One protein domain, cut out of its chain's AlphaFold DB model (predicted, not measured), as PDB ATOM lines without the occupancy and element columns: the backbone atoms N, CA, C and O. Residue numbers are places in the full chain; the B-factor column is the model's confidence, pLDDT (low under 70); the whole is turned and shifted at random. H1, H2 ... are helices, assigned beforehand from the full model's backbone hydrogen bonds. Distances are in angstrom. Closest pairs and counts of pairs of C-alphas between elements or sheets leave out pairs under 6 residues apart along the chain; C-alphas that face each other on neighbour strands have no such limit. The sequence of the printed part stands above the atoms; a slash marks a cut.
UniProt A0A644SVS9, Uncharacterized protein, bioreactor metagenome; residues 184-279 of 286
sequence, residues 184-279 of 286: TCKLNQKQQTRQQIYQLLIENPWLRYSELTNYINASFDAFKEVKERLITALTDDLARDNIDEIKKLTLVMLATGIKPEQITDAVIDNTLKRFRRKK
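AT A GLANCE: This is residues 184 to 279 of the 286 residues of an uncharacterized protein of bioreactor metagenome (UniProt A0A644SVS9). The helix H3 runs through the middle of an elongated body made of helices: the later part of H1 packs across the first part of H3, and beyond it H4 folds back along H3 as a helical hairpin, with H5 crossing H4 at the far end. The first residues of H1, 184 to 189, stick out at the opposite end, and the short H2 sits in the turn of chain between H1 and H3. The printed part has 96 residues with five named helices, H1 to H5 in order along the chain, and no named strand; the class is all helix. It is compact, with a radius of gyration of the C-alphas of 14.2 A, and spans 43 by 28 by 20 A.

IN THESE COORDINATES: H1, residues 184 to 203, begins at C-alpha 184 (-74.583, 51.236, -31.409) and is 28.6 A from first to last C-alpha. H2 follows as residues 209 to 212, 4.9 A long. H3, residues 220 to 239, is 28.2 A long and begins at C-alpha 220 (-55.097, 60.998, -27.698). H4, residues 245 to 256, is 16.5 A long. H5, residues 265 to 279, is 22.1 A long and ends at C-alpha 279 (-49.620, 51.452, -3.071).

HOW THE PARTS SIT: H3 is the hub, touching H1, H4 and H5. H1 touches it with residues 193 to 201 alone, at a steep tilt of 56 degrees, the same way; the closest C-alphas are those of Tyr 198 and Val 226, 6.3 A apart. H2 is close to H3 but not clearly touching, with the C-alphas of Tyr 209 and Phe 220 closest at 6.8 A. H3 and H4 touch and form a hairpin, opposite ways at a steep tilt of 42 degrees; the C-alphas of Ile 231 and Leu 251 are closest, at 6.1 A. H4 touches H5, about perpendicular at 81 degrees, with the C-alphas of Val 252 and Ile 268 closest at 6.2 A. H5 only just touches H3, with 3 pairs of C-alphas within 8 A, the closest being those of Thr 235 and Phe 275 at 6.7 A. H1 and H5 are apart. In H1, H3 and H4 every O i to N i+4 pair is within hydrogen-bond range, in H5 10 of 11; H2 is too short for such a pair.

THE WHOLE: The C-alphas of Thr 184 and Ala 266, the two farthest apart, are 47.0 A from each other. The printed part has no cut and no long link. The mean pLDDT of the printed part is 87.9; residues 277 to 279 are under 70.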
ATOM      1  N   THR A 184     -75.210  52.557 -31.545       81.88
ATOM      2  CA  THR A 184     -74.583  51.236 -31.409       81.88
ATOM      3  C   THR A 184     -73.356  51.078 -32.301       81.88
ATOM      4  O   THR A 184     -72.327  50.613 -31.819       81.88
ATOM      5  N   CYS A 185     -73.406  51.513 -33.565       83.62
ATOM      6  CA  CYS A 185     -72.241  51.470 -34.457       83.62
ATOM      7  C   CYS A 185     -71.124  52.409 -33.988       83.62
ATOM      8  O   CYS A 185     -69.961  52.026 -34.008       83.62
ATOM      9  N   LYS A 186     -71.465  53.596 -33.479       83.56
ATOM     10  CA  LYS A 186     -70.525  54.560 -32.889       83.56
ATOM     11  C   LYS A 186     -69.832  53.983 -31.650       83.56
ATOM     12  O   LYS A 186     -68.626  54.146 -31.481       83.56
ATOM     13  N   LEU A 187     -70.576  53.278 -30.792       82.25
ATOM     14  CA  LEU A 187     -70.011  52.556 -29.645       82.25
ATOM     15  C   LEU A 187     -69.108  51.402 -30.088       82.25
ATOM     16  O   LEU A 187     -68.011  51.261 -29.552       82.25
ATOM     17  N   ASN A 188     -69.543  50.615 -31.074       85.19
ATOM     18  CA  ASN A 188     -68.763  49.497 -31.596       85.19
ATOM     19  C   ASN A 188     -67.449  49.981 -32.228       85.19
ATOM     20  O   ASN A 188     -66.386  49.475 -31.894       85.19
ATOM     21  N   GLN A 189     -67.492  51.039 -33.041       88.50
ATOM     22  CA  GLN A 189     -66.296  51.643 -33.627       88.50
ATOM     23  C   GLN A 189     -65.325  52.123 -32.540       88.50
ATOM     24  O   GLN A 189     -64.142  51.800 -32.586       88.50
ATOM     25  N   LYS A 190     -65.818  52.807 -31.495       85.88
ATOM     26  CA  LYS A 190     -64.985  53.187 -30.339       85.88
ATOM     27  C   LYS A 190     -64.355  51.975 -29.648       85.88
ATOM     28  O   LYS A 190     -63.195  52.042 -29.244       85.88
ATOM     29  N   GLN A 191     -65.103  50.885 -29.482       86.81
ATOM     30  CA  GLN A 191     -64.584  49.648 -28.896       86.81
ATOM     31  C   GLN A 191     -63.505  49.015 -29.781       86.81
ATOM     32  O   GLN A 191     -62.449  48.659 -29.261       86.81
ATOM     33  N   GLN A 192     -63.720  48.948 -31.096       90.38
ATOM     34  CA  GLN A 192     -62.745  48.445 -32.065       90.38
ATOM     35  C   GLN A 192     -61.455  49.270 -32.042       90.38
ATOM     36  O   GLN A 192     -60.377  48.698 -31.903       90.38
ATOM     37  N   THR A 193     -61.545  50.604 -32.067       90.25
ATOM     38  CA  THR A 193     -60.366  51.477 -31.961       90.25
ATOM     39  C   THR A 193     -59.598  51.224 -30.662       90.25
ATOM     40  O   THR A 193     -58.377  51.096 -30.680       90.25
ATOM     41  N   ARG A 194     -60.292  51.083 -29.523       92.06
ATOM     42  CA  ARG A 194     -59.649  50.752 -28.237       92.06
ATOM     43  C   ARG A 194     -58.962  49.389 -28.261       92.06
ATOM     44  O   ARG A 194     -57.881  49.253 -27.695       92.06
ATOM     45  N   GLN A 195     -59.575  48.391 -28.895       91.19
ATOM     46  CA  GLN A 195     -58.973  47.069 -29.058       91.19
ATOM     47  C   GLN A 195     -57.735  47.119 -29.957       91.19
ATOM     48  O   GLN A 195     -56.725  46.522 -29.606       91.19
ATOM     49  N   GLN A 196     -57.769  47.875 -31.055       94.00
ATOM     50  CA  GLN A 196     -56.606  48.073 -31.922       94.00
ATOM     51  C   GLN A 196     -55.450  48.750 -31.175       94.00
ATOM     52  O   GLN A 196     -54.327  48.259 -31.224       94.00
ATOM     53  N   ILE A 197     -55.728  49.817 -30.411       94.12
ATOM     54  CA  ILE A 197     -54.725  50.455 -29.540       94.12
ATOM     55  C   ILE A 197     -54.143  49.435 -28.557       94.12
ATOM     56  O   ILE A 197     -52.936  49.396 -28.346       94.12
ATOM     57  N   TYR A 198     -55.003  48.624 -27.937       93.50
ATOM     58  CA  TYR A 198     -54.584  47.619 -26.967       93.50
ATOM     59  C   TYR A 198     -53.641  46.584 -27.590       93.50
ATOM     60  O   TYR A 198     -52.608  46.300 -26.995       93.50
ATOM     61  N   GLN A 199     -53.955  46.078 -28.787       94.12
ATOM     62  CA  GLN A 199     -53.082  45.143 -29.506       94.12
ATOM     63  C   GLN A 199     -51.728  45.783 -29.832       94.12
ATOM     64  O   GLN A 199     -50.692  45.231 -29.473       94.12
ATOM     65  N   LEU A 200     -51.729  47.006 -30.376       94.25
ATOM     66  CA  LEU A 200     -50.493  47.736 -30.676       94.25
ATOM     67  C   LEU A 200     -49.626  47.973 -29.432       94.25
ATOM     68  O   LEU A 200     -48.405  47.909 -29.525       94.25
ATOM     69  N   LEU A 201     -50.237  48.239 -28.274       93.50
ATOM     70  CA  LEU A 201     -49.522  48.435 -27.009       93.50
ATOM     71  C   LEU A 201     -49.032  47.134 -26.365       93.50
ATOM     72  O   LEU A 201     -48.125  47.189 -25.541       93.50
ATOM     73  N   ILE A 202     -49.619  45.982 -26.692       91.75
ATOM     74  CA  ILE A 202     -49.078  44.682 -26.273       91.75
ATOM     75  C   ILE A 202     -47.879  44.311 -27.137       91.75
ATOM     76  O   ILE A 202     -46.862  43.876 -26.603       91.75
ATOM     77  N   GLU A 203     -47.991  44.503 -28.451       90.81
ATOM     78  CA  GLU A 203     -46.928  44.190 -29.409       90.81
ATOM     79  C   GLU A 203     -45.752  45.167 -29.297       90.81
ATOM     80  O   GLU A 203     -44.595  44.754 -29.334       90.81
ATOM     81  N   ASN A 204     -46.042  46.458 -29.094       93.06
ATOM     82  CA  ASN A 204     -45.054  47.530 -28.956       93.06
ATOM     83  C   ASN A 204     -45.313  48.359 -27.678       93.06
ATOM     84  O   ASN A 204     -45.786  49.497 -27.748       93.06
ATOM     85  N   PRO A 205     -44.981  47.841 -26.483       92.12
ATOM     86  CA  PRO A 205     -45.257  48.513 -25.209       92.12
ATOM     87  C   PRO A 205     -44.615  49.898 -25.025       92.12
ATOM     88  O   PRO A 205     -45.080  50.699 -24.219       92.12
ATOM     89  N   TRP A 206     -43.558  50.220 -25.768       92.25
ATOM     90  CA  TRP A 206     -42.873  51.520 -25.714       92.25
ATOM     91  C   TRP A 206     -43.497  52.594 -26.619       92.25
ATOM     92  O   TRP A 206     -43.055  53.747 -26.578       92.25
ATOM     93  N   LEU A 207     -44.503  52.234 -27.427       92.56
ATOM     94  CA  LEU A 207     -45.081  53.091 -28.460       92.56
ATOM     95  C   LEU A 207     -45.600  54.415 -27.879       92.56
ATOM     96  O   LEU A 207     -46.354  54.454 -26.894       92.56
ATOM     97  N   ARG A 208     -45.209  55.525 -28.509       90.69
ATOM     98  CA  ARG A 208     -45.713  56.867 -28.180       90.69
ATOM     99  C   ARG A 208     -46.927  57.213 -29.034       90.69
ATOM    100  O   ARG A 208     -47.117  56.679 -30.121       90.69
ATOM    101  N   TYR A 209     -47.732  58.173 -28.577       90.19
ATOM    102  CA  TYR A 209     -48.914  58.607 -29.329       90.19
ATOM    103  C   TYR A 209     -48.572  59.093 -30.749       90.19
ATOM    104  O   TYR A 209     -49.272  58.751 -31.692       90.19
ATOM    105  N   SER A 210     -47.461  59.818 -30.907       87.31
ATOM    106  CA  SER A 210     -46.971  60.291 -32.211       87.31
ATOM    107  C   SER A 210     -46.620  59.166 -33.185       87.31
ATOM    108  O   SER A 210     -46.628  59.368 -34.392       87.31
ATOM    109  N   GLU A 211     -46.261  57.994 -32.670       88.44
ATOM    110  CA  GLU A 211     -45.958  56.821 -33.487       88.44
ATOM    111  C   GLU A 211     -47.240  56.034 -33.774       88.44
ATOM    112  O   GLU A 211     -47.404  55.512 -34.869       88.44
ATOM    113  N   LEU A 212     -48.185  56.007 -32.826       90.50
ATOM    114  CA  LEU A 212     -49.485  55.356 -32.979       90.50
ATOM    115  C   LEU A 212     -50.329  55.965 -34.109       90.50
ATOM    116  O   LEU A 212     -50.998  55.222 -34.826       90.50
ATOM    117  N   THR A 213     -50.257  57.283 -34.315       88.62
ATOM    118  CA  THR A 213     -50.966  57.963 -35.415       88.62
ATOM    119  C   THR A 213     -50.545  57.479 -36.805       88.62
ATOM    120  O   THR A 213     -51.304  57.655 -37.752       88.62
ATOM    121  N   ASN A 214     -49.377  56.835 -36.933       90.44
ATOM    122  CA  ASN A 214     -48.934  56.233 -38.194       90.44
ATOM    123  C   ASN A 214     -49.644  54.904 -38.500       90.44
ATOM    124  O   ASN A 214     -49.666  54.480 -39.651       90.44
ATOM    125  N   TYR A 215     -50.219  54.248 -37.486       88.81
ATOM    126  CA  TYR A 215     -50.898  52.956 -37.627       88.81
ATOM    127  C   TYR A 215     -52.419  53.106 -37.652       88.81
ATOM    128  O   TYR A 215     -53.093  52.429 -38.424       88.81
ATOM    129  N   ILE A 216     -52.968  53.974 -36.793       89.44
ATOM    130  CA  ILE A 216     -54.414  54.152 -36.638       89.44
ATOM    131  C   ILE A 216     -54.786  55.616 -36.409       89.44
ATOM    132  O   ILE A 216     -54.111  56.353 -35.690       89.44
ATOM    133  N   ASN A 217     -55.930  56.021 -36.962       85.69
ATOM    134  CA  ASN A 217     -56.535  57.310 -36.651       85.69
ATOM    135  C   ASN A 217     -57.335  57.198 -35.345       85.69
ATOM    136  O   ASN A 217     -58.502  56.802 -35.345       85.69
ATOM    137  N   ALA A 218     -56.686  57.497 -34.223       89.50
ATOM    138  CA  ALA A 218     -57.281  57.450 -32.893       89.50
ATOM    139  C   ALA A 218     -57.027  58.750 -32.127       89.50
ATOM    140  O   ALA A 218     -56.009  59.408 -32.324       89.50
ATOM    141  N   SER A 219     -57.938  59.105 -31.217       89.56
ATOM    142  CA  SER A 219     -57.744  60.268 -30.352       89.56
ATOM    143  C   SER A 219     -56.708  59.995 -29.262       89.56
ATOM    144  O   SER A 219     -56.570  58.870 -28.766       89.56
ATOM    145  N   PHE A 220     -56.024  61.054 -28.828       90.12
ATOM    146  CA  PHE A 220     -55.097  60.998 -27.698       90.12
ATOM    147  C   PHE A 220     -55.757  60.448 -26.428       90.12
ATOM    148  O   PHE A 220     -55.158  59.635 -25.726       90.12
ATOM    149  N   ASP A 221     -57.009  60.826 -26.167       87.12
ATOM    150  CA  ASP A 221     -57.753  60.346 -25.000       87.12
ATOM    151  C   ASP A 221     -57.972  58.834 -25.038       87.12
ATOM    152  O   ASP A 221     -57.771  58.160 -24.029       87.12
ATOM    153  N   ALA A 222     -58.317  58.278 -26.207       87.12
ATOM    154  CA  ALA A 222     -58.490  56.837 -26.363       87.12
ATOM    155  C   ALA A 222     -57.167  56.091 -26.135       87.12
ATOM    156  O   ALA A 222     -57.147  55.060 -25.463       87.12
ATOM    157  N   PHE A 223     -56.056  56.630 -26.649       93.25
ATOM    158  CA  PHE A 223     -54.722  56.080 -26.411       93.25
ATOM    159  C   PHE A 223     -54.354  56.088 -24.925       93.25
ATOM    160  O   PHE A 223     -53.970  55.058 -24.364       93.25
ATOM    161  N   LYS A 224     -54.502  57.249 -24.282       91.12
ATOM    162  CA  LYS A 224     -54.183  57.450 -22.870       91.12
ATOM    163  C   LYS A 224     -55.010  56.527 -21.976       91.12
ATOM    164  O   LYS A 224     -54.435  55.856 -21.124       91.12
ATOM    165  N   GLU A 225     -56.318  56.437 -22.211       90.81
ATOM    166  CA  GLU A 225     -57.227  55.573 -21.452       90.81
ATOM    167  C   GLU A 225     -56.790  54.101 -21.515       90.81
ATOM    168  O   GLU A 225     -56.685  53.434 -20.483       90.81
ATOM    169  N   VAL A 226     -56.498  53.582 -22.714       93.62
ATOM    170  CA  VAL A 226     -56.077  52.182 -22.883       93.62
ATOM    171  C   VAL A 226     -54.722  51.935 -22.219       93.62
ATOM    172  O   VAL A 226     -54.564  50.934 -21.516       93.62
ATOM    173  N   LYS A 227     -53.772  52.862 -22.384       92.81
ATOM    174  CA  LYS A 227     -52.439  52.785 -21.777       92.81
ATOM    175  C   LYS A 227     -52.503  52.789 -20.248       92.81
ATOM    176  O   LYS A 227     -51.881  51.943 -19.608       92.81
ATOM    177  N   GLU A 228     -53.271  53.696 -19.651       91.75
ATOM    178  CA  GLU A 228     -53.450  53.775 -18.196       91.75
ATOM    179  C   GLU A 228     -54.141  52.525 -17.645       91.75
ATOM    180  O   GLU A 228     -53.726  51.997 -16.609       91.75
ATOM    181  N   ARG A 229     -55.142  51.993 -18.358       91.94
ATOM    182  CA  ARG A 229     -55.821  50.749 -17.975       91.94
ATOM    183  C   ARG A 229     -54.870  49.550 -17.989       91.94
ATOM    184  O   ARG A 229     -54.908  48.748 -17.058       91.94
ATOM    185  N   LEU A 230     -54.007  49.448 -19.003       93.12
ATOM    186  CA  LEU A 230     -52.967  48.417 -19.098       93.12
ATOM    187  C   LEU A 230     -51.954  48.519 -17.953       93.12
ATOM    188  O   LEU A 230     -51.707  47.533 -17.264       93.12
ATOM    189  N   ILE A 231     -51.416  49.718 -17.705       90.88
ATOM    190  CA  ILE A 231     -50.471  49.965 -16.604       90.88
ATOM    191  C   ILE A 231     -51.107  49.608 -15.257       90.88
ATOM    192  O   ILE A 231     -50.458  48.977 -14.424       90.88
ATOM    193  N   THR A 232     -52.371  49.983 -15.046       89.62
ATOM    194  CA  THR A 232     -53.100  49.688 -13.804       89.62
ATOM    195  C   THR A 232     -53.265  48.182 -13.610       89.62
ATOM    196  O   THR A 232     -52.907  47.673 -12.554       89.62
ATOM    197  N   ALA A 233     -53.700  47.454 -14.645       89.31
ATOM    198  CA  ALA A 233     -53.850  46.000 -14.582       89.31
ATOM    199  C   ALA A 233     -52.523  45.283 -14.268       89.31
ATOM    200  O   ALA A 233     -52.477  44.428 -13.388       89.31
ATOM    201  N   LEU A 234     -51.424  45.677 -14.923       90.31
ATOM    202  CA  LEU A 234     -50.094  45.113 -14.656       90.31
ATOM    203  C   LEU A 234     -49.565  45.495 -13.265       90.31
ATOM    204  O   LEU A 234     -48.876  44.707 -12.622       90.31
ATOM    205  N   THR A 235     -49.895  46.690 -12.775       89.88
ATOM    206  CA  THR A 235     -49.536  47.117 -11.414       89.88
ATOM    207  C   THR A 235     -50.287  46.302 -10.358       89.88
ATOM    208  O   THR A 235     -49.700  45.941  -9.338       89.88
ATOM    209  N   ASP A 236     -51.559  45.978 -10.600       86.75
ATOM    210  CA  ASP A 236     -52.355  45.123  -9.717       86.75
ATOM    211  C   ASP A 236     -51.827  43.681  -9.693       86.75
ATOM    212  O   ASP A 236     -51.707  43.102  -8.609       86.75
ATOM    213  N   ASP A 237     -51.453  43.129 -10.852       87.62
ATOM    214  CA  ASP A 237     -50.798  41.818 -10.966       87.62
ATOM    215  C   ASP A 237     -49.458  41.794 -10.210       87.62
ATOM    216  O   ASP A 237     -49.213  40.884  -9.414       87.62
ATOM    217  N   LEU A 238     -48.625  42.836 -10.374       87.88
ATOM    218  CA  LEU A 238     -47.367  43.009  -9.633       87.88
ATOM    219  C   LEU A 238     -47.596  43.045  -8.119       87.88
ATOM    220  O   LEU A 238     -46.769  42.554  -7.359       87.88
ATOM    221  N   ALA A 239     -48.702  43.637  -7.667       84.69
ATOM    222  CA  ALA A 239     -49.008  43.759  -6.248       84.69
ATOM    223  C   ALA A 239     -49.614  42.489  -5.627       84.69
ATOM    224  O   ALA A 239     -49.763  42.442  -4.406       84.69
ATOM    225  N   ARG A 240     -50.006  41.507  -6.445       84.00
ATOM    226  CA  ARG A 240     -50.450  40.169  -6.021       84.00
ATOM    227  C   ARG A 240     -49.348  39.114  -6.185       84.00
ATOM    228  O   ARG A 240     -49.652  37.932  -6.088       84.00
ATOM    229  N   ASP A 241     -48.120  39.541  -6.498       82.38
ATOM    230  CA  ASP A 241     -46.990  38.683  -6.889       82.38
ATOM    231  C   ASP A 241     -47.324  37.695  -8.030       82.38
ATOM    232  O   ASP A 241     -46.674  36.668  -8.202       82.38
ATOM    233  N   ASN A 242     -48.319  38.031  -8.861       81.00
ATOM    234  CA  ASN A 242     -48.792  37.220  -9.984       81.00
ATOM    235  C   ASN A 242     -48.340  37.826 -11.322       81.00
ATOM    236  O   ASN A 242     -49.149  38.099 -12.215       81.00
ATOM    237  N   ILE A 243     -47.046  38.120 -11.433       84.06
ATOM    238  CA  ILE A 243     -46.474  38.780 -12.607       84.06
ATOM    239  C   ILE A 243     -45.223  38.042 -13.090       84.06
ATOM    240  O   ILE A 243     -44.290  37.802 -12.323       84.06
ATOM    241  N   ASP A 244     -45.210  37.688 -14.372       89.12
ATOM    242  CA  ASP A 244     -44.066  37.080 -15.051       89.12
ATOM    243  C   ASP A 244     -43.072  38.154 -15.540       89.12
ATOM    244  O   ASP A 244     -43.345  39.359 -15.501       89.12
ATOM    245  N   GLU A 245     -41.886  37.727 -15.981       87.81
ATOM    246  CA  GLU A 245     -40.850  38.645 -16.478       87.81
ATOM    247  C   GLU A 245     -41.316  39.451 -17.695       87.81
ATOM    248  O   GLU A 245     -41.022  40.641 -17.802       87.81
ATOM    249  N   ILE A 246     -42.125  38.841 -18.567       88.44
ATOM    250  CA  ILE A 246     -42.679  39.508 -19.749       88.44
ATOM    251  C   ILE A 246     -43.551  40.689 -19.315       88.44
ATOM    252  O   ILE A 246     -43.301  41.818 -19.729       88.44
ATOM    253  N   LYS A 247     -44.515  40.478 -18.412       89.50
ATOM    254  CA  LYS A 247     -45.387  41.541 -17.898       89.50
ATOM    255  C   LYS A 247     -44.620  42.619 -17.131       89.50
ATOM    256  O   LYS A 247     -44.992  43.792 -17.226       89.50
ATOM    257  N   LYS A 248     -43.562  42.265 -16.383       89.06
ATOM    258  CA  LYS A 248     -42.688  43.255 -15.720       89.06
ATOM    259  C   LYS A 248     -42.020  44.161 -16.751       89.06
ATOM    260  O   LYS A 248     -42.083  45.384 -16.611       89.06
ATOM    261  N   LEU A 249     -41.444  43.578 -17.800       89.69
ATOM    262  CA  LEU A 249     -40.823  44.314 -18.901       89.69
ATOM    263  C   LEU A 249     -41.848  45.176 -19.650       89.69
ATOM    264  O   LEU A 249     -41.608  46.368 -19.847       89.69
ATOM    265  N   THR A 250     -43.026  44.630 -19.967       91.44
ATOM    266  CA  THR A 250     -44.139  45.368 -20.585       91.44
ATOM    267  C   THR A 250     -44.546  46.581 -19.745       91.44
ATOM    268  O   THR A 250     -44.709  47.675 -20.284       91.44
ATOM    269  N   LEU A 251     -44.667  46.436 -18.420       91.94
ATOM    270  CA  LEU A 251     -44.997  47.542 -17.516       91.94
ATOM    271  C   LEU A 251     -43.924  48.642 -17.541       91.94
ATOM    272  O   LEU A 251     -44.259  49.828 -17.597       91.94
ATOM    273  N   VAL A 252     -42.644  48.261 -17.515       91.88
ATOM    274  CA  VAL A 252     -41.518  49.207 -17.570       91.88
ATOM    275  C   VAL A 252     -41.513  49.961 -18.900       91.88
ATOM    276  O   VAL A 252     -41.420  51.191 -18.901       91.88
ATOM    277  N   MET A 253     -41.688  49.258 -20.019       92.75
ATOM    278  CA  MET A 253     -41.771  49.851 -21.357       92.75
ATOM    279  C   MET A 253     -42.959  50.810 -21.486       92.75
ATOM    280  O   MET A 253     -42.779  51.942 -21.934       92.75
ATOM    281  N   LEU A 254     -44.149  50.420 -21.015       91.75
ATOM    282  CA  LEU A 254     -45.338  51.280 -21.040       91.75
ATOM    283  C   LEU A 254     -45.131  52.549 -20.210       91.75
ATOM    284  O   LEU A 254     -45.518  53.644 -20.634       91.75
ATOM    285  N   ALA A 255     -44.518  52.424 -19.033       89.19
ATOM    286  CA  ALA A 255     -44.313  53.542 -18.121       89.19
ATOM    287  C   ALA A 255     -43.220  54.518 -18.588       89.19
ATOM    288  O   ALA A 255     -43.340  55.718 -18.340       89.19
ATOM    289  N   THR A 256     -42.165  54.018 -19.236       88.69
ATOM    290  CA  THR A 256     -40.975  54.811 -19.596       88.69
ATOM    291  C   THR A 256     -40.924  55.202 -21.075       88.69
ATOM    292  O   THR A 256     -40.318  56.215 -21.415       88.69
ATOM    293  N   GLY A 257     -41.581  54.443 -21.958       88.19
ATOM    294  CA  GLY A 257     -41.479  54.603 -23.409       88.19
ATOM    295  C   GLY A 257     -40.095  54.247 -23.964       88.19
ATOM    296  O   GLY A 257     -39.713  54.787 -25.001       88.19
ATOM    297  N   ILE A 258     -39.327  53.416 -23.247       90.38
ATOM    298  CA  ILE A 258     -37.997  52.936 -23.646       90.38
ATOM    299  C   ILE A 258     -38.151  51.611 -24.395       90.38
ATOM    300  O   ILE A 258     -38.897  50.734 -23.956       90.38
ATOM    301  N   LYS A 259     -37.442  51.474 -25.519       90.56
ATOM    302  CA  LYS A 259     -37.432  50.263 -26.348       90.56
ATOM    303  C   LYS A 259     -36.686  49.109 -25.666       90.56
ATOM    304  O   LYS A 259     -35.755  49.387 -24.911       90.56
ATOM    305  N   PRO A 260     -37.029  47.839 -25.951       87.75
ATOM    306  CA  PRO A 260     -36.410  46.667 -25.331       87.75
ATOM    307  C   PRO A 260     -34.882  46.661 -25.396       87.75
ATOM    308  O   PRO A 260     -34.252  46.263 -24.422       87.75
ATOM    309  N   GLU A 261     -34.277  47.162 -26.475       87.00
ATOM    310  CA  GLU A 261     -32.817  47.154 -26.644       87.00
ATOM    311  C   GLU A 261     -32.090  48.127 -25.699       87.00
ATOM    312  O   GLU A 261     -30.879  48.036 -25.522       87.00
ATOM    313  N   GLN A 262     -32.814  49.080 -25.106       85.94
ATOM    314  CA  GLN A 262     -32.268  50.153 -24.267       85.94
ATOM    315  C   GLN A 262     -32.619  49.987 -22.781       85.94
ATOM    316  O   GLN A 262     -32.300  50.858 -21.966       85.94
ATOM    317  N   ILE A 263     -33.298  48.899 -22.410       86.50
ATOM    318  CA  ILE A 263     -33.684  48.640 -21.023       86.50
ATOM    319  C   ILE A 263     -32.496  48.057 -20.267       86.50
ATOM    320  O   ILE A 263     -31.910  47.058 -20.668       86.50
ATOM    321  N   THR A 264     -32.174  48.676 -19.135       90.19
ATOM    322  CA  THR A 264     -31.175  48.178 -18.184       90.19
ATOM    323  C   THR A 264     -31.854  47.698 -16.906       90.19
ATOM    324  O   THR A 264     -32.911  48.217 -16.528       90.19
ATOM    325  N   ASP A 265     -31.222  46.769 -16.186       87.12
ATOM    326  CA  ASP A 265     -31.746  46.234 -14.918       87.12
ATOM    327  C   ASP A 265     -32.011  47.336 -13.884       87.12
ATOM    328  O   ASP A 265     -33.013  47.320 -13.171       87.12
ATOM    329  N   ALA A 266     -31.177  48.382 -13.875       86.88
ATOM    330  CA  ALA A 266     -31.375  49.551 -13.024       86.88
ATOM    331  C   ALA A 266     -32.687  50.299 -13.337       86.88
ATOM    332  O   ALA A 266     -33.372  50.768 -12.422       86.88
ATOM    333  N   VAL A 267     -33.060  50.421 -14.619       87.50
ATOM    334  CA  VAL A 267     -34.323  51.050 -15.042       87.50
ATOM    335  C   VAL A 267     -35.514  50.185 -14.639       87.50
ATOM    336  O   VAL A 267     -36.511  50.729 -14.150       87.50
ATOM    337  N   ILE A 268     -35.401  48.862 -14.786       86.94
ATOM    338  CA  ILE A 268     -36.429  47.905 -14.357       86.94
ATOM    339  C   ILE A 268     -36.671  48.055 -12.851       86.94
ATOM    340  O   ILE A 268     -37.782  48.394 -12.430       86.94
ATOM    341  N   ASP A 269     -35.624  47.922 -12.041       85.94
ATOM    342  CA  ASP A 269     -35.717  47.962 -10.582       85.94
ATOM    343  C   ASP A 269     -36.254  49.292 -10.050       85.94
ATOM    344  O   ASP A 269     -37.124  49.316  -9.172       85.94
ATOM    345  N   ASN A 270     -35.773  50.417 -10.582       87.69
ATOM    346  CA  ASN A 270     -36.229  51.741 -10.159       87.69
ATOM    347  C   ASN A 270     -37.705  51.972 -10.505       87.69
ATOM    348  O   ASN A 270     -38.464  52.527  -9.699       87.69
ATOM    349  N   THR A 271     -38.130  51.503 -11.677       85.00
ATOM    350  CA  THR A 271     -39.514  51.633 -12.136       85.00
ATOM    351  C   THR A 271     -40.446  50.749 -11.309       85.00
ATOM    352  O   THR A 271     -41.442  51.245 -10.774       85.00
ATOM    353  N   LEU A 272     -40.098  49.476 -11.097       87.38
ATOM    354  CA  LEU A 272     -40.888  48.551 -10.277       87.38
ATOM    355  C   LEU A 272     -40.990  49.023  -8.817       87.38
ATOM    356  O   LEU A 272     -42.080  49.002  -8.235       87.38
ATOM    357  N   LYS A 273     -39.901  49.547  -8.231       86.06
ATOM    358  CA  LYS A 273     -39.921  50.160  -6.888       86.06
ATOM    359  C   LYS A 273     -40.903  51.332  -6.807       86.06
ATOM    360  O   LYS A 273     -41.614  51.457  -5.809       86.06
ATOM    361  N   ARG A 274     -40.991  52.177  -7.841       86.19
ATOM    362  CA  ARG A 274     -41.929  53.315  -7.886       86.19
ATOM    363  C   ARG A 274     -43.389  52.857  -7.843       86.19
ATOM    364  O   ARG A 274     -44.184  53.453  -7.114       86.19
ATOM    365  N   PHE A 275     -43.738  51.806  -8.583       83.88
ATOM    366  CA  PHE A 275     -45.100  51.263  -8.598       83.88
ATOM    367  C   PHE A 275     -45.454  50.527  -7.299       83.88
ATOM    368  O   PHE A 275     -46.545  50.739  -6.771       83.88
ATOM    369  N   ARG A 276     -44.508  49.789  -6.697       78.44
ATOM    370  CA  ARG A 276     -44.680  49.185  -5.360       78.44
ATOM    371  C   ARG A 276     -44.908  50.241  -4.268       78.44
ATOM    372  O   ARG A 276     -45.795  50.087  -3.431       78.44
ATOM    373  N   ARG A 277     -44.172  51.361  -4.304       65.31
ATOM    374  CA  ARG A 277     -44.309  52.472  -3.337       65.31
ATOM    375  C   ARG A 277     -45.637  53.220  -3.446       65.31
ATOM    376  O   ARG A 277     -46.191  53.595  -2.417       65.31
ATOM    377  N   LYS A 278     -46.177  53.421  -4.655       57.53
ATOM    378  CA  LYS A 278     -47.459  54.132  -4.850       57.53
ATOM    379  C   LYS A 278     -48.641  53.471  -4.125       57.53
ATOM    380  O   LYS A 278     -49.566  54.183  -3.747       57.53
ATOM    381  N   LYS A 279     -48.594  52.159  -3.860       48.84
ATOM    382  CA  LYS A 279     -49.620  51.452  -3.071       48.84
ATOM    383  C   LYS A 279     -49.524  51.755  -1.567       48.84
ATOM    384  O   LYS A 279     -50.548  51.944  -0.924       48.84
TER     385      LYS A 279